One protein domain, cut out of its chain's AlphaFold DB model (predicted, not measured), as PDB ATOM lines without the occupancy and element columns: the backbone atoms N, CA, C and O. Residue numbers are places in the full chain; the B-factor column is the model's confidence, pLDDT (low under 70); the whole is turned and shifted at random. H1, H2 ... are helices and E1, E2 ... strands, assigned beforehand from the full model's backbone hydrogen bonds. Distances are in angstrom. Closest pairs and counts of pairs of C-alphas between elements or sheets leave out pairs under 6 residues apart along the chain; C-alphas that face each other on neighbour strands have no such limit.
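Overview. This is residues 3 to 134 of the 144 residues of an uncharacterized protein of Methyloceanibacter caenitepidi (UniProt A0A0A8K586). One long helix, H3, is the spine of this domain: the helical hairpin of H1 and H2 packs on one side of its residues 45 to 57, and the small sheet of E3 and E4, with the short helices H5 and H6, packs on another side of its residues 55 to 70. Near the beginning of H3 the hairpin of E1 and E2 makes an arm whose tip, residues 33 to 38, sticks out, while H4 sits beyond the E3 and E4 sheet from H3. The printed part has 132 residues, with six named helices and four named strands in the order H1, H2, E1, E2, H3, E3, H4, H5, H6, E4; both two-stranded sheets are antiparallel, and the class is mixed, helices and strands. It is only just compact, close to loose, with a radius of gyration of the C-alphas of 16.9 A and spans of 50 by 40 by 33 A.

Arrangement. Begin at H1, residues 3 to 10, which touches H2, residues 13 to 23, at Ala 7 and Leu 16, their closest C-alphas, 6.0 A apart; this hairpin runs opposite ways at a shallow tilt of 34 degrees, only just short of steep. Next look at the hairpin of E1, residues 29 to 34, and E2, residues 37 to 42, where N 32 and O 39 are 2.9 A apart, within hydrogen-bond range. H3, residues 45 to 71, is the hub, and it touches H2 with residues 45 to 57 alone, at a steep tilt of 48 degrees, opposite ways, the closest C-alphas being Ala 17 and Ala 49, 4.8 A apart. E3, residues 77 to 81, and E4, residues 130 to 133, are antiparallel neighbours, with N 80 and O 131 2.9 A apart; the closest C-alphas of H3 and E4 are those of Ile 62 and Val 132, 6.0 A apart. H4, residues 90 to 95, is apart from H3. H5, residues 102 to 109, touches H3 at a shallow tilt of 30 degrees, opposite ways, with C-alphas 66 and 102 closest at 4.6 A. H6, residues 121 to 124, only just touches H3, with 3 pairs of C-alphas within 8 A, the closest Lys 59 and Tyr 124 at 7.3 A. Every O i to N i+4 pair is within range in H1, H2, H3 and H5; H4 has 0 of 2, but 2 of 3 O i to N i+3 pairs, and H6 is too short for an i+4 pair.

Along the chain. Find C-alpha 3 at (-23.111, -3.636, -11.025), where H1 begins. H3 runs 38.7 A from C-alpha 45 at (-31.250, -7.386, 3.966) to C-alpha 71 at (-28.677, -18.920, -32.902). E2 measures 16.4 A, and H2 and E1 15.3 A each. E4 ends at C-alpha 133, (-29.806, -26.120, -20.208).

Size, cuts and confidence. The two farthest C-alphas, those of Asp 36 and Ser 72, are 54.0 A apart. The printed part has no cut, and the link from H5 to H6, 11 residues, is long. Mean pLDDT of the printed part is 83.8, with residues 25 to 27, 86 to 92 and 117 to 127 under 70.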
ATOM      1  N   ASP A   3     -23.597  -2.602 -11.944       86.38
ATOM      2  CA  ASP A   3     -23.111  -3.636 -11.025       86.38
ATOM      3  C   ASP A   3     -23.411  -5.071 -11.476       86.38
ATOM      4  O   ASP A   3     -22.548  -5.925 -11.344       86.38
ATOM      5  N   LEU A   4     -24.579  -5.365 -12.067       88.56
ATOM      6  CA  LEU A   4     -24.846  -6.712 -12.603       88.56
ATOM      7  C   LEU A   4     -23.960  -7.025 -13.819       88.56
ATOM      8  O   LEU A   4     -23.531  -8.163 -13.996       88.56
ATOM      9  N   ARG A   5     -23.692  -6.028 -14.669       90.81
ATOM     10  CA  ARG A   5     -22.843  -6.202 -15.852       90.81
ATOM     11  C   ARG A   5     -21.388  -6.404 -15.441       90.81
ATOM     12  O   ARG A   5     -20.734  -7.286 -15.987       90.81
ATOM     13  N   GLU A   6     -20.923  -5.621 -14.474       94.75
ATOM     14  CA  GLU A   6     -19.596  -5.756 -13.872       94.75
ATOM     15  C   GLU A   6     -19.446  -7.106 -13.170       94.75
ATOM     16  O   GLU A   6     -18.489  -7.838 -13.422       94.75
ATOM     17  N   ALA A   7     -20.442  -7.490 -12.368       93.31
ATOM     18  CA  ALA A   7     -20.439  -8.764 -11.669       93.31
ATOM     19  C   ALA A   7     -20.355  -9.941 -12.646       93.31
ATOM     20  O   ALA A   7     -19.561 -10.851 -12.440       93.31
ATOM     21  N   ALA A   8     -21.116  -9.901 -13.741       91.50
ATOM     22  CA  ALA A   8     -21.078 -10.941 -14.762       91.50
ATOM     23  C   ALA A   8     -19.761 -10.979 -15.561       91.50
ATOM     24  O   ALA A   8     -19.393 -12.033 -16.073       91.50
ATOM     25  N   ALA A   9     -19.073  -9.842 -15.706       93.50
ATOM     26  CA  ALA A   9     -17.827  -9.753 -16.461       93.50
ATOM     27  C   ALA A   9     -16.596 -10.160 -15.634       93.50
ATOM     28  O   ALA A   9     -15.681 -10.779 -16.178       93.50
ATOM     29  N   HIS A  10     -16.564  -9.812 -14.345       96.19
ATOM     30  CA  HIS A  10     -15.342  -9.879 -13.534       96.19
ATOM     31  C   HIS A  10     -15.518 -10.515 -12.146       96.19
ATOM     32  O   HIS A  10     -14.517 -10.753 -11.465       96.19
ATOM     33  N   HIS A  11     -16.747 -10.799 -11.707       95.94
ATOM     34  CA  HIS A  11     -17.027 -11.300 -10.358       95.94
ATOM     35  C   HIS A  11     -18.073 -12.431 -10.359       95.94
ATOM     36  O   HIS A  11     -18.070 -13.299 -11.232       95.94
ATOM     37  N   ASN A  12     -18.917 -12.472  -9.324       93.88
ATOM     38  CA  ASN A  12     -19.955 -13.468  -9.093       93.88
ATOM     39  C   ASN A  12     -21.173 -12.837  -8.386       93.88
ATOM     40  O   ASN A  12     -21.224 -11.629  -8.133       93.88
ATOM     41  N   ASP A  13     -22.167 -13.664  -8.096       91.94
ATOM     42  CA  ASP A  13     -23.388 -13.313  -7.377       91.94
ATOM     43  C   ASP A  13     -23.126 -12.850  -5.938       91.94
ATOM     44  O   ASP A  13     -23.729 -11.863  -5.520       91.94
ATOM     45  N   ASP A  14     -22.187 -13.463  -5.214       94.38
ATOM     46  CA  ASP A  14     -21.808 -13.019  -3.861       94.38
ATOM     47  C   ASP A  14     -21.299 -11.567  -3.848       94.38
ATOM     48  O   ASP A  14     -21.662 -10.769  -2.979       94.38
ATOM     49  N   TRP A  15     -20.484 -11.189  -4.838       95.94
ATOM     50  CA  TRP A  15     -20.008  -9.813  -4.983       95.94
ATOM     51  C   TRP A  15     -21.167  -8.846  -5.245       95.94
ATOM     52  O   TRP A  15     -21.251  -7.787  -4.621       95.94
ATOM     53  N   LEU A  16     -22.104  -9.224  -6.120       94.25
ATOM     54  CA  LEU A  16     -23.295  -8.418  -6.377       94.25
ATOM     55  C   LEU A  16     -24.176  -8.302  -5.124       94.25
ATOM     56  O   LEU A  16     -24.680  -7.220  -4.833       94.25
ATOM     57  N   ALA A  17     -24.338  -9.379  -4.354       93.19
ATOM     58  CA  ALA A  17     -25.081  -9.362  -3.099       93.19
ATOM     59  C   ALA A  17     -24.455  -8.384  -2.097       93.19
ATOM     60  O   ALA A  17     -25.167  -7.581  -1.493       93.19
ATOM     61  N   GLN A  18     -23.127  -8.383  -1.975       93.50
ATOM     62  CA  GLN A  18     -22.407  -7.438  -1.125       93.50
ATOM     63  C   GLN A  18     -22.639  -5.983  -1.561       93.50
ATOM     64  O   GLN A  18     -22.956  -5.135  -0.725       93.50
ATOM     65  N   ARG A  19     -22.584  -5.699  -2.868       93.50
ATOM     66  CA  ARG A  19     -22.907  -4.372  -3.423       93.50
ATOM     67  C   ARG A  19     -24.342  -3.947  -3.105       93.50
ATOM     68  O   ARG A  19     -24.572  -2.820  -2.674       93.50
ATOM     69  N   LEU A  20     -25.306  -4.860  -3.235       91.31
ATOM     70  CA  LEU A  20     -26.707  -4.603  -2.889       91.31
ATOM     71  C   LEU A  20     -26.891  -4.309  -1.392       91.31
ATOM     72  O   LEU A  20     -27.690  -3.442  -1.037       91.31
ATOM     73  N   ILE A  21     -26.155  -4.990  -0.508       90.81
ATOM     74  CA  ILE A  21     -26.169  -4.717   0.940       90.81
ATOM     75  C   ILE A  21     -25.634  -3.310   1.225       90.81
ATOM     76  O   ILE A  21     -26.248  -2.567   1.993       90.81
ATOM     77  N   GLU A  22     -24.519  -2.936   0.595       89.50
ATOM     78  CA  GLU A  22     -23.893  -1.613   0.733       89.50
ATOM     79  C   GLU A  22     -24.785  -0.471   0.240       89.50
ATOM     80  O   GLU A  22     -24.682   0.647   0.737       89.50
ATOM     81  N   GLU A  23     -25.679  -0.734  -0.712       86.12
ATOM     82  CA  GLU A  23     -26.647   0.249  -1.209       86.12
ATOM     83  C   GLU A  23     -27.939   0.286  -0.377       86.12
ATOM     84  O   GLU A  23     -28.607   1.319  -0.291       86.12
ATOM     85  N   ALA A  24     -28.284  -0.810   0.298       82.12
ATOM     86  CA  ALA A  24     -29.532  -0.974   1.047       82.12
ATOM     87  C   ALA A  24     -29.517  -0.366   2.467       82.12
ATOM     88  O   ALA A  24     -30.354  -0.733   3.296       82.12
ATOM     89  N   VAL A  25     -28.625   0.594   2.749       64.31
ATOM     90  CA  VAL A  25     -28.300   1.161   4.084       64.31
ATOM     91  C   VAL A  25     -29.518   1.647   4.899       64.31
ATOM     92  O   VAL A  25     -29.421   1.780   6.116       64.31
ATOM     93  N   ALA A  26     -30.684   1.858   4.276       62.84
ATOM     94  CA  ALA A  26     -31.912   2.325   4.932       62.84
ATOM     95  C   ALA A  26     -33.152   1.406   4.772       62.84
ATOM     96  O   ALA A  26     -34.271   1.855   5.022       62.84
ATOM     97  N   LEU A  27     -33.002   0.144   4.340       68.19
ATOM     98  CA  LEU A  27     -34.126  -0.743   3.970       68.19
ATOM     99  C   LEU A  27     -34.350  -1.931   4.928       68.19
ATOM    100  O   LEU A  27     -34.625  -3.050   4.495       68.19
ATOM    101  N   ASP A  28     -34.284  -1.714   6.242       73.12
ATOM    102  CA  ASP A  28     -34.434  -2.790   7.238       73.12
ATOM    103  C   ASP A  28     -35.898  -3.169   7.537       73.12
ATOM    104  O   ASP A  28     -36.156  -4.155   8.235       73.12
ATOM    105  N   ARG A  29     -36.881  -2.426   7.004       77.00
ATOM    106  CA  ARG A  29     -38.316  -2.662   7.258       77.00
ATOM    107  C   ARG A  29     -39.148  -2.502   5.994       77.00
ATOM    108  O   ARG A  29     -39.071  -1.487   5.307       77.00
ATOM    109  N   LYS A  30     -40.048  -3.456   5.750       78.69
ATOM    110  CA  LYS A  30     -41.101  -3.338   4.734       78.69
ATOM    111  C   LYS A  30     -42.470  -3.181   5.385       78.69
ATOM    112  O   LYS A  30     -42.783  -3.829   6.386       78.69
ATOM    113  N   ARG A  31     -43.301  -2.323   4.797       80.38
ATOM    114  CA  ARG A  31     -44.702  -2.151   5.187       80.38
ATOM    115  C   ARG A  31     -45.520  -3.307   4.613       80.38
ATOM    116  O   ARG A  31     -45.562  -3.468   3.398       80.38
ATOM    117  N   GLN A  32     -46.206  -4.072   5.459       80.50
ATOM    118  CA  GLN A  32     -47.154  -5.098   5.016       80.50
ATOM    119  C   GLN A  32     -48.578  -4.807   5.486       80.50
ATOM    120  O   GLN A  32     -48.806  -4.240   6.556       80.50
ATOM    121  N   LYS A  33     -49.542  -5.219   4.658       80.19
ATOM    122  CA  LYS A  33     -50.971  -5.217   4.975       80.19
ATOM    123  C   LYS A  33     -51.364  -6.592   5.513       80.19
ATOM    124  O   LYS A  33     -51.001  -7.602   4.911       80.19
ATOM    125  N   ARG A  34     -52.118  -6.638   6.609       76.69
ATOM    126  CA  ARG A  34     -52.754  -7.865   7.117       76.69
ATOM    127  C   ARG A  34     -54.117  -7.509   7.690       76.69
ATOM    128  O   ARG A  34     -54.196  -6.791   8.684       76.69
ATOM    129  N   GLY A  35     -55.168  -7.993   7.030       80.00
ATOM    130  CA  GLY A  35     -56.536  -7.525   7.265       80.00
ATOM    131  C   GLY A  35     -56.641  -6.013   7.051       80.00
ATOM    132  O   GLY A  35     -56.066  -5.475   6.100       80.00
ATOM    133  N   ASP A  36     -57.298  -5.330   7.985       79.44
ATOM    134  CA  ASP A  36     -57.489  -3.873   7.957       79.44
ATOM    135  C   ASP A  36     -56.283  -3.085   8.505       79.44
ATOM    136  O   ASP A  36     -56.252  -1.856   8.453       79.44
ATOM    137  N   GLY A  37     -55.265  -3.784   9.022       76.75
ATOM    138  CA  GLY A  37     -54.089  -3.192   9.656       76.75
ATOM    139  C   GLY A  37     -52.844  -3.127   8.768       76.75
ATOM    140  O   GLY A  37     -52.691  -3.845   7.773       76.75
ATOM    141  N   VAL A  38     -51.904  -2.275   9.186       84.75
ATOM    142  CA  VAL A  38     -50.555  -2.157   8.620       84.75
ATOM    143  C   VAL A  38     -49.535  -2.459   9.709       84.75
ATOM    144  O   VAL A  38     -49.606  -1.879  10.789       84.75
ATOM    145  N   TYR A  39     -48.557  -3.312   9.413       83.56
ATOM    146  CA  TYR A  39     -47.420  -3.556  10.300       83.56
ATOM    147  C   TYR A  39     -46.096  -3.457   9.544       83.56
ATOM    148  O   TYR A  39     -46.034  -3.553   8.316       83.56
ATOM    149  N   TRP A  40     -45.033  -3.246  10.314       82.44
ATOM    150  CA  TRP A  40     -43.662  -3.241   9.829       82.44
ATOM    151  C   TRP A  40     -43.062  -4.628  10.025       82.44
ATOM    152  O   TRP A  40     -43.039  -5.139  11.144       82.44
ATOM    153  N   GLN A  41     -42.588  -5.234   8.941       80.94
ATOM    154  CA  GLN A  41     -41.832  -6.480   8.984       80.94
ATOM    155  C   GLN A  41     -40.355  -6.160   8.777       80.94
ATOM    156  O   GLN A  41     -40.007  -5.496   7.799       80.94
ATOM    157  N   TYR A  42     -39.502  -6.655   9.672       81.50
ATOM    158  CA  TYR A  42     -38.060  -6.589   9.472       81.50
ATOM    159  C   TYR A  42     -37.654  -7.428   8.264       81.50
ATOM    160  O   TYR A  42     -38.123  -8.556   8.086       81.50
ATOM    161  N   VAL A  43     -36.793  -6.860   7.431       81.69
ATOM    162  CA  VAL A  43     -36.223  -7.535   6.270       81.69
ATOM    163  C   VAL A  43     -34.804  -7.941   6.625       81.69
ATOM    164  O   VAL A  43     -33.996  -7.109   7.029       81.69
ATOM    165  N   ASN A  44     -34.486  -9.224   6.466       87.75
ATOM    166  CA  ASN A  44     -33.095  -9.653   6.467       87.75
ATOM    167  C   ASN A  44     -32.470  -9.197   5.141       87.75
ATOM    168  O   ASN A  44     -32.622  -9.875   4.125       87.75
ATOM    169  N   ILE A  45     -31.836  -8.020   5.155       88.12
ATOM    170  CA  ILE A  45     -31.250  -7.386   3.966       88.12
ATOM    171  C   ILE A  45     -30.207  -8.303   3.329       88.12
ATOM    172  O   ILE A  45     -30.239  -8.482   2.120       88.12
ATOM    173  N   ALA A  46     -29.344  -8.932   4.132       89.00
ATOM    174  CA  ALA A  46     -28.305  -9.822   3.623       89.00
ATOM    175  C   ALA A  46     -28.902 -11.011   2.857       89.00
ATOM    176  O   ALA A  46     -28.513 -11.285   1.725       89.00
ATOM    177  N   TYR A  47     -29.915 -11.664   3.432       87.06
ATOM    178  CA  TYR A  47     -30.614 -12.754   2.754       87.06
ATOM    179  C   TYR A  47     -31.340 -12.273   1.488       87.06
ATOM    180  O   TYR A  47     -31.245 -12.904   0.442       87.06
ATOM    181  N   ALA A  48     -32.042 -11.137   1.555       86.75
ATOM    182  CA  ALA A  48     -32.752 -10.587   0.401       86.75
ATOM    183  C   ALA A  48     -31.799 -10.200  -0.742       86.75
ATOM    184  O   ALA A  48     -32.113 -10.444  -1.908       86.75
ATOM    185  N   ALA A  49     -30.638  -9.629  -0.415       90.31
ATOM    186  CA  ALA A  49     -29.596  -9.283  -1.371       90.31
ATOM    187  C   ALA A  49     -29.018 -10.531  -2.045       90.31
ATOM    188  O   ALA A  49     -28.951 -10.555  -3.271       90.31
ATOM    189  N   GLN A  50     -28.714 -11.583  -1.275       90.06
ATOM    190  CA  GLN A  50     -28.245 -12.858  -1.824       90.06
ATOM    191  C   GLN A  50     -29.259 -13.452  -2.805       90.06
ATOM    192  O   GLN A  50     -28.926 -13.718  -3.956       90.06
ATOM    193  N   GLN A  51     -30.524 -13.580  -2.392       86.81
ATOM    194  CA  GLN A  51     -31.570 -14.132  -3.259       86.81
ATOM    195  C   GLN A  51     -31.775 -13.285  -4.520       86.81
ATOM    196  O   GLN A  51     -32.053 -13.818  -5.592       86.81
ATOM    197  N   THR A  52     -31.646 -11.962  -4.408       88.19
ATOM    198  CA  THR A  52     -31.752 -11.059  -5.559       88.19
ATOM    199  C   THR A  52     -30.589 -11.270  -6.521       88.19
ATOM    200  O   THR A  52     -30.824 -11.433  -7.716       88.19
ATOM    201  N   ALA A  53     -29.355 -11.305  -6.016       90.94
ATOM    202  CA  ALA A  53     -28.167 -11.502  -6.834       90.94
ATOM    203  C   ALA A  53     -28.184 -12.860  -7.550       90.94
ATOM    204  O   ALA A  53     -28.052 -12.897  -8.775       90.94
ATOM    205  N   GLU A  54     -28.455 -13.947  -6.822       89.56
ATOM    206  CA  GLU A  54     -28.585 -15.297  -7.386       89.56
ATOM    207  C   GLU A  54     -29.637 -15.339  -8.506       89.56
ATOM    208  O   GLU A  54     -29.392 -15.867  -9.595       89.56
ATOM    209  N   ASN A  55     -30.803 -14.724  -8.280       87.75
ATOM    210  CA  ASN A  55     -31.873 -14.676  -9.274       87.75
ATOM    211  C   ASN A  55     -31.488 -13.875 -10.523       87.75
ATOM    212  O   ASN A  55     -31.830 -14.279 -11.635       87.75
ATOM    213  N   GLU A  56     -30.805 -12.740 -10.374       89.94
ATOM    214  CA  GLU A  56     -30.365 -11.943 -11.525       89.94
ATOM    215  C   GLU A  56     -29.286 -12.666 -12.343       89.94
ATOM    216  O   GLU A  56     -29.349 -12.656 -13.576       89.94
ATOM    217  N   PHE A  57     -28.366 -13.376 -11.687       91.75
ATOM    218  CA  PHE A  57     -27.399 -14.242 -12.367       91.75
ATOM    219  C   PHE A  57     -28.085 -15.391 -13.109       91.75
ATOM    220  O   PHE A  57     -27.788 -15.626 -14.282       91.75
ATOM    221  N   ASN A  58     -29.062 -16.056 -12.483       91.25
ATOM    222  CA  ASN A  58     -29.822 -17.121 -13.134       91.25
ATOM    223  C   ASN A  58     -30.576 -16.600 -14.368       91.25
ATOM    224  O   ASN A  58     -30.490 -17.183 -15.447       91.25
ATOM    225  N   LYS A  59     -31.255 -15.449 -14.264       90.06
ATOM    226  CA  LYS A  59     -31.916 -14.800 -15.412       90.06
ATOM    227  C   LYS A  59     -30.934 -14.486 -16.532       90.06
ATOM    228  O   LYS A  59     -31.262 -14.688 -17.701       90.06
ATOM    229  N   LEU A  60     -29.757 -13.960 -16.194       91.62
ATOM    230  CA  LEU A  60     -28.733 -13.630 -17.178       91.62
ATOM    231  C   LEU A  60     -28.237 -14.888 -17.901       91.62
ATOM    232  O   LEU A  60     -28.166 -14.891 -19.131       91.62
ATOM    233  N   TYR A  61     -27.986 -15.963 -17.155       93.12
ATOM    234  CA  TYR A  61     -27.616 -17.263 -17.702       93.12
ATOM    235  C   TYR A  61     -28.697 -17.822 -18.635       93.12
ATOM    236  O   TYR A  61     -28.408 -18.114 -19.794       93.12
ATOM    237  N   ILE A  62     -29.958 -17.872 -18.188       93.00
ATOM    238  CA  ILE A  62     -31.086 -18.368 -18.993       93.00
ATOM    239  C   ILE A  62     -31.219 -17.558 -20.290       93.00
ATOM    240  O   ILE A  62     -31.371 -18.138 -21.363       93.00
ATOM    241  N   ARG A  63     -31.096 -16.222 -20.233       93.81
ATOM    242  CA  ARG A  63     -31.099 -15.371 -21.439       93.81
ATOM    243  C   ARG A  63     -29.985 -15.762 -22.412       93.81
ATOM    244  O   ARG A  63     -30.223 -15.769 -23.620       93.81
ATOM    245  N   GLY A  64     -28.794 -16.068 -21.898       95.31
ATOM    246  CA  GLY A  64     -27.663 -16.554 -22.686       95.31
ATOM    247  C   GLY A  64     -27.960 -17.893 -23.361       95.31
ATOM    248  O   GLY A  64     -27.789 -18.007 -24.572       95.31
ATOM    249  N   VAL A  65     -28.480 -18.868 -22.610       95.75
ATOM    250  CA  VAL A  65     -28.843 -20.193 -23.140       95.75
ATOM    251  C   VAL A  65     -29.940 -20.090 -24.198       95.75
ATOM    252  O   VAL A  65     -29.791 -20.662 -25.274       95.75
ATOM    253  N   CYS A  66     -31.010 -19.327 -23.951       95.06
ATOM    254  CA  CYS A  66     -32.081 -19.128 -24.933       95.06
ATOM    255  C   CYS A  66     -31.557 -18.490 -26.222       95.06
ATOM    256  O   CYS A  66     -31.904 -18.931 -27.315       95.06
ATOM    257  N   ARG A  67     -30.697 -17.471 -26.102       97.06
ATOM    258  CA  ARG A  67     -30.088 -16.824 -27.266       97.06
ATOM    259  C   ARG A  67     -29.227 -17.807 -28.061       97.06
ATOM    260  O   ARG A  67     -29.374 -17.877 -29.275       97.06
ATOM    261  N   PHE A  68     -28.379 -18.574 -27.380       97.38
ATOM    262  CA  PHE A  68     -27.534 -19.580 -28.018       97.38
ATOM    263  C   PHE A  68     -28.365 -20.663 -28.717       97.38
ATOM    264  O   PHE A  68     -28.059 -21.036 -29.847       97.38
ATOM    265  N   ALA A  69     -29.434 -21.134 -28.067       96.44
ATOM    266  CA  ALA A  69     -30.357 -22.109 -28.633       96.44
ATOM    267  C   ALA A  69     -30.956 -21.606 -29.951       96.44
ATOM    268  O   ALA A  69     -30.847 -22.280 -30.971       96.44
ATOM    269  N   MET A  70     -31.481 -20.378 -29.962       95.81
ATOM    270  CA  MET A  70     -32.025 -19.755 -31.171       95.81
ATOM    271  C   MET A  70     -30.978 -19.587 -32.280       95.81
ATOM    272  O   MET A  70     -31.257 -19.891 -33.436       95.81
ATOM    273  N   GLU A  71     -29.776 -19.109 -31.940       97.31
ATOM    274  CA  GLU A  71     -28.677 -18.920 -32.902       97.31
ATOM    275  C   GLU A  71     -28.189 -20.255 -33.492       97.31
ATOM    276  O   GLU A  71     -27.730 -20.291 -34.631       97.31
ATOM    277  N   SER A  72     -28.347 -21.350 -32.745       95.81
ATOM    278  CA  SER A  72     -27.954 -22.707 -33.144       95.81
ATOM    279  C   SER A  72     -29.101 -23.523 -33.761       95.81
ATOM    280  O   SER A  72     -28.918 -24.699 -34.066       95.81
ATOM    281  N   GLY A  73     -30.291 -22.938 -33.940       95.75
ATOM    282  CA  GLY A  73     -31.467 -23.647 -34.466       95.75
ATOM    283  C   GLY A  73     -32.039 -24.717 -33.525       95.75
ATOM    284  O   GLY A  73     -32.725 -25.632 -33.972       95.75
ATOM    285  N   ILE A  74     -31.757 -24.620 -32.224       95.81
ATOM    286  CA  ILE A  74     -32.304 -25.489 -31.181       95.81
ATOM    287  C   ILE A  74     -33.681 -24.959 -30.784       95.81
ATOM    288  O   ILE A  74     -33.803 -23.867 -30.231       95.81
ATOM    289  N   GLU A  75     -34.715 -25.760 -31.019       93.88
ATOM    290  CA  GLU A  75     -36.107 -25.348 -30.797       93.88
ATOM    291  C   GLU A  75     -36.518 -25.324 -29.320       93.88
ATOM    292  O   GLU A  75     -37.533 -24.728 -28.974       93.88
ATOM    293  N   GLN A  76     -35.773 -25.994 -28.434       92.94
ATOM    294  CA  GLN A  76     -36.169 -26.178 -27.037       92.94
ATOM    295  C   GLN A  76     -34.975 -26.128 -26.082       92.94
ATOM    296  O   GLN A  76     -33.891 -26.622 -26.385       92.94
ATOM    297  N   VAL A  77     -35.202 -25.582 -24.889       92.94
ATOM    298  CA  VAL A  77     -34.304 -25.699 -23.732       92.94
ATOM    299  C   VAL A  77     -34.960 -26.566 -22.665       92.94
ATOM    300  O   VAL A  77     -36.183 -26.635 -22.586       92.94
ATOM    301  N   GLU A  78     -34.165 -27.230 -21.839       92.06
ATOM    302  CA  GLU A  78     -34.645 -28.181 -20.836       92.06
ATOM    303  C   GLU A  78     -34.454 -27.625 -19.426       92.06
ATOM    304  O   GLU A  78     -33.392 -27.094 -19.091       92.06
ATOM    305  N   VAL A  79     -35.469 -27.771 -18.580       89.44
ATOM    306  CA  VAL A  79     -35.414 -27.372 -17.169       89.44
ATOM    307  C   VAL A  79     -34.582 -28.368 -16.373       89.44
ATOM    308  O   VAL A  79     -34.836 -29.571 -16.406       89.44
ATOM    309  N   TYR A  80     -33.650 -27.878 -15.560       88.75
ATOM    310  CA  TYR A  80     -32.845 -28.721 -14.678       88.75
ATOM    311  C   TYR A  80     -32.620 -28.082 -13.301       88.75
ATOM    312  O   TYR A  80     -32.914 -26.906 -13.069       88.75
ATOM    313  N   ARG A  81     -32.089 -28.878 -12.365       88.31
ATOM    314  CA  ARG A  81     -31.719 -28.427 -11.017       88.31
ATOM    315  C   ARG A  81     -30.309 -27.840 -11.032       88.31
ATOM    316  O   ARG A  81     -29.336 -28.585 -11.113       88.31
ATOM    317  N   ALA A  82     -30.204 -26.523 -10.902       87.81
ATOM    318  CA  ALA A  82     -28.926 -25.818 -10.823       87.81
ATOM    319  C   ALA A  82     -28.368 -25.750  -9.393       87.81
ATOM    320  O   ALA A  82     -27.156 -25.692  -9.208       87.81
ATOM    321  N   LYS A  83     -29.239 -25.777  -8.375       82.81
ATOM    322  CA  LYS A  83     -28.846 -25.686  -6.961       82.81
ATOM    323  C   LYS A  83     -29.662 -26.643  -6.099       82.81
ATOM    324  O   LYS A  83     -30.887 -26.705  -6.208       82.81
ATOM    325  N   THR A  84     -28.987 -27.374  -5.216       77.62
ATOM    326  CA  THR A  84     -29.650 -28.154  -4.164       77.62
ATOM    327  C   THR A  84     -30.135 -27.214  -3.069       77.62
ATOM    328  O   THR A  84     -29.364 -26.412  -2.547       77.62
ATOM    329  N   ILE A  85     -31.406 -27.329  -2.692       73.31
ATOM    330  CA  ILE A  85     -31.999 -26.530  -1.617       73.31
ATOM    331  C   ILE A  85     -32.516 -27.489  -0.556       73.31
ATOM    332  O   ILE A  85     -33.255 -28.423  -0.863       73.31
ATOM    333  N   SER A  86     -32.124 -27.251   0.697       64.38
ATOM    334  CA  SER A  86     -32.425 -28.124   1.842       64.38
ATOM    335  C   SER A  86     -33.924 -28.354   2.078       64.38
ATOM    336  O   SER A  86     -34.286 -29.323   2.736       64.38
ATOM    337  N   ALA A  87     -34.782 -27.464   1.580       59.47
ATOM    338  CA  ALA A  87     -36.233 -27.531   1.709       59.47
ATOM    339  C   ALA A  87     -36.908 -27.065   0.409       59.47
ATOM    340  O   ALA A  87     -37.784 -26.204   0.438       59.47
ATOM    341  N   ALA A  88     -36.460 -27.578  -0.744       55.09
ATOM    342  CA  ALA A  88     -37.127 -27.275  -2.010       55.09
ATOM    343  C   ALA A  88     -38.619 -27.656  -1.903       55.09
ATOM    344  O   ALA A  88     -38.916 -28.810  -1.571       55.09
ATOM    345  N   PRO A  89     -39.564 -26.735  -2.171       57.41
ATOM    346  CA  PRO A  89     -40.978 -27.077  -2.200       57.41
ATOM    347  C   PRO A  89     -41.202 -28.196  -3.222       57.41
ATOM    348  O   PRO A  89     -40.793 -28.068  -4.380       57.41
ATOM    349  N   SER A  90     -41.846 -29.287  -2.799       56.91
ATOM    350  CA  SER A  90     -42.093 -30.484  -3.618       56.91
ATOM    351  C   SER A  90     -42.762 -30.184  -4.964       56.91
ATOM    352  O   SER A  90     -42.553 -30.928  -5.921       56.91
ATOM    353  N   ASP A  91     -43.506 -29.078  -5.047       63.97
ATOM    354  CA  ASP A  91     -44.240 -28.634  -6.237       63.97
ATOM    355  C   ASP A  91     -43.365 -28.434  -7.478       63.97
ATOM    356  O   ASP A  91     -43.823 -28.641  -8.598       63.97
ATOM    357  N   HIS A  92     -42.082 -28.108  -7.316       69.75
ATOM    358  CA  HIS A  92     -41.223 -27.770  -8.455       69.75
ATOM    359  C   HIS A  92     -40.456 -28.971  -9.023       69.75
ATOM    360  O   HIS A  92     -39.710 -28.828  -9.992       69.75
ATOM    361  N   ASN A  93     -40.602 -30.165  -8.442       74.56
ATOM    362  CA  ASN A  93     -39.965 -31.373  -8.979       74.56
ATOM    363  C   ASN A  93     -40.622 -31.848 -10.279       74.56
ATOM    364  O   ASN A  93     -39.918 -32.360 -11.143       74.56
ATOM    365  N   GLY A  94     -41.929 -31.621 -10.453       77.00
ATOM    366  CA  GLY A  94     -42.654 -31.961 -11.686       77.00
ATOM    367  C   GLY A  94     -42.267 -31.112 -12.903       77.00
ATOM    368  O   GLY A  94     -42.764 -31.349 -13.999       77.00
ATOM    369  N   LEU A  95     -41.397 -30.118 -12.710       81.44
ATOM    370  CA  LEU A  95     -40.898 -29.245 -13.767       81.44
ATOM    371  C   LEU A  95     -39.556 -29.707 -14.341       81.44
ATOM    372  O   LEU A  95     -39.186 -29.262 -15.422       81.44
ATOM    373  N   LEU A  96     -38.820 -30.567 -13.632       85.88
ATOM    374  CA  LEU A  96     -37.522 -31.064 -14.087       85.88
ATOM    375  C   LEU A  96     -37.675 -31.885 -15.372       85.88
ATOM    376  O   LEU A  96     -38.548 -32.745 -15.458       85.88
ATOM    377  N   GLY A  97     -36.806 -31.634 -16.350       86.69
ATOM    378  CA  GLY A  97     -36.829 -32.294 -17.654       86.69
ATOM    379  C   GLY A  97     -37.866 -31.732 -18.631       86.69
ATOM    380  O   GLY A  97     -37.864 -32.118 -19.797       86.69
ATOM    381  N   ASN A  98     -38.737 -30.810 -18.204       87.38
ATOM    382  CA  ASN A  98     -39.686 -30.187 -19.121       87.38
ATOM    383  C   ASN A  98     -38.951 -29.303 -20.130       87.38
ATOM    384  O   ASN A  98     -38.027 -28.561 -19.784       87.38
ATOM    385  N   ALA A  99     -39.411 -29.354 -21.376       89.38
ATOM    386  CA  ALA A  99     -38.947 -28.468 -22.426       89.38
ATOM    387  C   ALA A  99     -39.633 -27.096 -22.350       89.38
ATOM    388  O   ALA A  99     -40.801 -26.979 -21.973       89.38
ATOM    389  N   ALA A 100     -38.911 -26.058 -22.758       88.19
ATOM    390  CA  ALA A 100     -39.417 -24.707 -22.930       88.19
ATOM    391  C   ALA A 100     -38.956 -24.134 -24.272       88.19
ATOM    392  O   ALA A 100     -37.810 -24.325 -24.677       88.19
ATOM    393  N   ASP A 101     -39.841 -23.387 -24.928       91.12
ATOM    394  CA  ASP A 101     -39.493 -22.615 -26.117       91.12
ATOM    395  C   ASP A 101     -38.552 -21.448 -25.730       91.12
ATOM    396  O   ASP A 101     -38.905 -20.628 -24.867       91.12
ATOM    397  N   PRO A 102     -37.343 -21.354 -26.320       93.19
ATOM    398  CA  PRO A 102     -36.356 -20.348 -25.942       93.19
ATOM    399  C   PRO A 102     -36.802 -18.925 -26.293       93.19
ATOM    400  O   PRO A 102     -36.455 -17.990 -25.568       93.19
ATOM    401  N   GLN A 103     -37.594 -18.739 -27.352       93.25
ATOM    402  CA  GLN A 103     -38.068 -17.424 -27.787       93.25
ATOM    403  C   GLN A 103     -39.109 -16.854 -26.812       93.25
ATOM    404  O   GLN A 103     -39.004 -15.696 -26.386       93.25
ATOM    405  N   ALA A 104     -40.093 -17.656 -26.418       90.00
ATOM    406  CA  ALA A 104     -41.122 -17.306 -25.452       90.00
ATOM    407  C   ALA A 104     -40.504 -17.043 -24.075       90.00
ATOM    408  O   ALA A 104     -40.767 -16.002 -23.467       90.00
ATOM    409  N   LEU A 105     -39.608 -17.924 -23.613       89.75
ATOM    410  CA  LEU A 105     -38.914 -17.750 -22.337       89.75
ATOM    411  C   LEU A 105     -38.065 -16.469 -22.317       89.75
ATOM    412  O   LEU A 105     -38.136 -15.695 -21.358       89.75
ATOM    413  N   LEU A 106     -37.315 -16.190 -23.389       91.75
ATOM    414  CA  LEU A 106     -36.527 -14.963 -23.515       91.75
ATOM    415  C   LEU A 106     -37.407 -13.704 -23.522       91.75
ATOM    416  O   LEU A 106     -37.037 -12.696 -22.916       91.75
ATOM    417  N   SER A 107     -38.567 -13.755 -24.178       90.56
ATOM    418  CA  SER A 107     -39.519 -12.637 -24.232       90.56
ATOM    419  C   SER A 107     -40.072 -12.317 -22.841       90.56
ATOM    420  O   SER A 107     -40.028 -11.167 -22.396       90.56
ATOM    421  N   VAL A 108     -40.460 -13.346 -22.085       86.75
ATOM    422  CA  VAL A 108     -40.922 -13.211 -20.695       86.75
ATOM    423  C   VAL A 108     -39.818 -12.662 -19.789       86.75
ATOM    424  O   VAL A 108     -40.062 -11.750 -18.999       86.75
ATOM    425  N   LEU A 109     -38.579 -13.143 -19.939       86.75
ATOM    426  CA  LEU A 109     -37.413 -12.638 -19.203       86.75
ATOM    427  C   LEU A 109     -37.103 -11.169 -19.493       86.75
ATOM    428  O   LEU A 109     -36.464 -10.508 -18.672       86.75
ATOM    429  N   ARG A 110     -37.503 -10.659 -20.659       88.25
ATOM    430  CA  ARG A 110     -37.368  -9.247 -21.046       88.25
ATOM    431  C   ARG A 110     -38.542  -8.382 -20.584       88.25
ATOM    432  O   ARG A 110     -38.485  -7.170 -20.762       88.25
ATOM    433  N   GLY A 111     -39.547  -8.977 -19.944       85.50
ATOM    434  CA  GLY A 111     -40.700  -8.270 -19.394       85.50
ATOM    435  C   GLY A 111     -41.892  -8.184 -20.342       85.50
ATOM    436  O   GLY A 111     -42.799  -7.400 -20.074       85.50
ATOM    437  N   ASP A 112     -41.923  -8.969 -21.422       84.38
ATOM    438  CA  ASP A 112     -43.114  -9.061 -22.264       84.38
ATOM    439  C   ASP A 112     -44.243  -9.765 -21.494       84.38
ATOM    440  O   ASP A 112     -44.116 -10.915 -21.067       84.38
ATOM    441  N   THR A 113     -45.344  -9.047 -21.279       77.88
ATOM    442  CA  THR A 113     -46.535  -9.546 -20.581       77.88
ATOM    443  C   THR A 113     -47.595 -10.099 -21.529       77.88
ATOM    444  O   THR A 113     -48.618 -10.586 -21.054       77.88
ATOM    445  N   THR A 114     -47.402  -9.965 -22.842       81.62
ATOM    446  CA  THR A 114     -48.345 -10.420 -23.875       81.62
ATOM    447  C   THR A 114     -48.107 -11.867 -24.285       81.62
ATOM    448  O   THR A 114     -49.029 -12.537 -24.743       81.62
ATOM    449  N   VAL A 115     -46.886 -12.357 -24.077       78.00
ATOM    450  CA  VAL A 115     -46.528 -13.759 -24.274       78.00
ATOM    451  C   VAL A 115     -47.063 -14.570 -23.101       78.00
ATOM    452  O   VAL A 115     -46.829 -14.228 -21.936       78.00
ATOM    453  N   GLU A 116     -47.773 -15.655 -23.410       71.69
ATOM    454  CA  GLU A 116     -48.153 -16.632 -22.397       71.69
ATOM    455  C   GLU A 116     -46.880 -17.138 -21.732       71.69
ATOM    456  O   GLU A 116     -45.970 -17.659 -22.380       71.69
ATOM    457  N   ALA A 117     -46.777 -16.892 -20.428       62.31
ATOM    458  CA  ALA A 117     -45.569 -17.257 -19.738       62.31
ATOM    459  C   ALA A 117     -45.449 -18.781 -19.758       62.31
ATOM    460  O   ALA A 117     -46.441 -19.456 -19.471       62.31
ATOM    461  N   PRO A 118     -44.261 -19.337 -20.057       65.56
ATOM    462  CA  PRO A 118     -44.089 -20.770 -19.938       65.56
ATOM    463  C   PRO A 118     -44.489 -21.175 -18.511       65.56
ATOM    464  O   PRO A 118     -44.318 -20.365 -17.588       65.56
ATOM    465  N   PRO A 119     -44.960 -22.416 -18.288       60.94
ATOM    466  CA  PRO A 119     -45.384 -22.913 -16.966       60.94
ATOM    467  C   PRO A 119     -44.305 -22.778 -15.870       60.94
ATOM    468  O   PRO A 119     -44.531 -23.027 -14.695       60.94
ATOM    469  N   LEU A 120     -43.113 -22.354 -16.276       62.44
ATOM    470  CA  LEU A 120     -41.883 -22.192 -15.538       62.44
ATOM    471  C   LEU A 120     -41.637 -20.742 -15.083       62.44
ATOM    472  O   LEU A 120     -40.575 -20.456 -14.534       62.44
ATOM    473  N   LYS A 121     -42.577 -19.808 -15.303       59.34
ATOM    474  CA  LYS A 121     -42.419 -18.400 -14.894       59.34
ATOM    475  C   LYS A 121     -42.068 -18.289 -13.413       59.34
ATOM    476  O   LYS A 121     -41.128 -17.604 -13.060       59.34
ATOM    477  N   GLU A 122     -42.773 -18.991 -12.539       57.19
ATOM    478  CA  GLU A 122     -42.486 -18.948 -11.098       57.19
ATOM    479  C   GLU A 122     -41.202 -19.715 -10.757       57.19
ATOM    480  O   GLU A 122     -40.448 -19.306  -9.876       57.19
ATOM    481  N   ALA A 123     -40.895 -20.753 -11.537       57.81
ATOM    482  CA  ALA A 123     -39.782 -21.661 -11.324       57.81
ATOM    483  C   ALA A 123     -38.398 -21.031 -11.521       57.81
ATOM    484  O   ALA A 123     -37.468 -21.472 -10.866       57.81
ATOM    485  N   TYR A 124     -38.226 -20.017 -12.372       60.50
ATOM    486  CA  TYR A 124     -36.906 -19.401 -12.601       60.50
ATOM    487  C   TYR A 124     -36.606 -18.184 -11.724       60.50
ATOM    488  O   TYR A 124     -35.468 -17.713 -11.700       60.50
ATOM    489  N   PHE A 125     -37.625 -17.635 -11.059       59.25
ATOM    490  CA  PHE A 125     -37.551 -16.326 -10.390       59.25
ATOM    491  C   PHE A 125     -37.703 -16.406  -8.873       59.25
ATOM    492  O   PHE A 125     -37.801 -15.375  -8.206       59.25
ATOM    493  N   THR A 126     -37.744 -17.621  -8.339       56.72
ATOM    494  CA  THR A 126     -37.884 -17.921  -6.917       56.72
ATOM    495  C   THR A 126     -36.735 -18.824  -6.468       56.72
ATOM    496  O   THR A 126     -35.947 -19.327  -7.268       56.72
ATOM    497  N   ASP A 127     -36.635 -19.023  -5.164       64.38
ATOM    498  CA  ASP A 127     -35.699 -19.882  -4.437       64.38
ATOM    499  C   ASP A 127     -35.894 -21.389  -4.706       64.38
ATOM    500  O   ASP A 127     -35.738 -22.220  -3.817       64.38
ATOM    501  N   THR A 128     -36.231 -21.762  -5.941       74.19
ATOM    502  CA  THR A 128     -36.490 -23.138  -6.402       74.19
ATOM    503  C   THR A 128     -35.228 -23.863  -6.847       74.19
ATOM    504  O   THR A 128     -35.228 -25.090  -6.955       74.19
ATOM    505  N   GLY A 129     -34.152 -23.124  -7.145       81.38
ATOM    506  CA  GLY A 129     -32.883 -23.684  -7.616       81.38
ATOM    507  C   GLY A 129     -32.980 -24.315  -9.005       81.38
ATOM    508  O   GLY A 129     -32.195 -25.214  -9.320       81.38
ATOM    509  N   LEU A 130     -33.962 -23.896  -9.809       87.62
ATOM    510  CA  LEU A 130     -34.145 -24.331 -11.192       87.62
ATOM    511  C   LEU A 130     -33.488 -23.366 -12.183       87.62
ATOM    512  O   LEU A 130     -33.472 -22.150 -11.990       87.62
ATOM    513  N   SER A 131     -32.983 -23.925 -13.278       90.31
ATOM    514  CA  SER A 131     -32.466 -23.182 -14.428       90.31
ATOM    515  C   SER A 131     -32.718 -23.966 -15.721       90.31
ATOM    516  O   SER A 131     -33.389 -25.001 -15.688       90.31
ATOM    517  N   VAL A 132     -32.219 -23.475 -16.857       91.88
ATOM    518  CA  VAL A 132     -32.319 -24.168 -18.151       91.88
ATOM    519  C   VAL A 132     -30.971 -24.591 -18.680       91.88
ATOM    520  O   VAL A 132     -29.975 -23.905 -18.490       91.88
ATOM    521  N   ARG A 133     -30.958 -25.674 -19.435       93.81
ATOM    522  CA  ARG A 133     -29.806 -26.120 -20.208       93.81
ATOM    523  C   ARG A 133     -30.227 -26.418 -21.638       93.81
ATOM    524  O   ARG A 133     -31.415 -26.522 -21.943       93.81
ATOM    525  N   LEU A 134     -29.246 -26.572 -22.515       95.31
ATOM    526  CA  LEU A 134     -29.495 -27.197 -23.808       95.31
ATOM    527  C   LEU A 134     -29.852 -28.677 -23.589       95.31
ATOM    528  O   LEU A 134     -29.288 -29.297 -22.681       95.31
TER     529      LEU A 134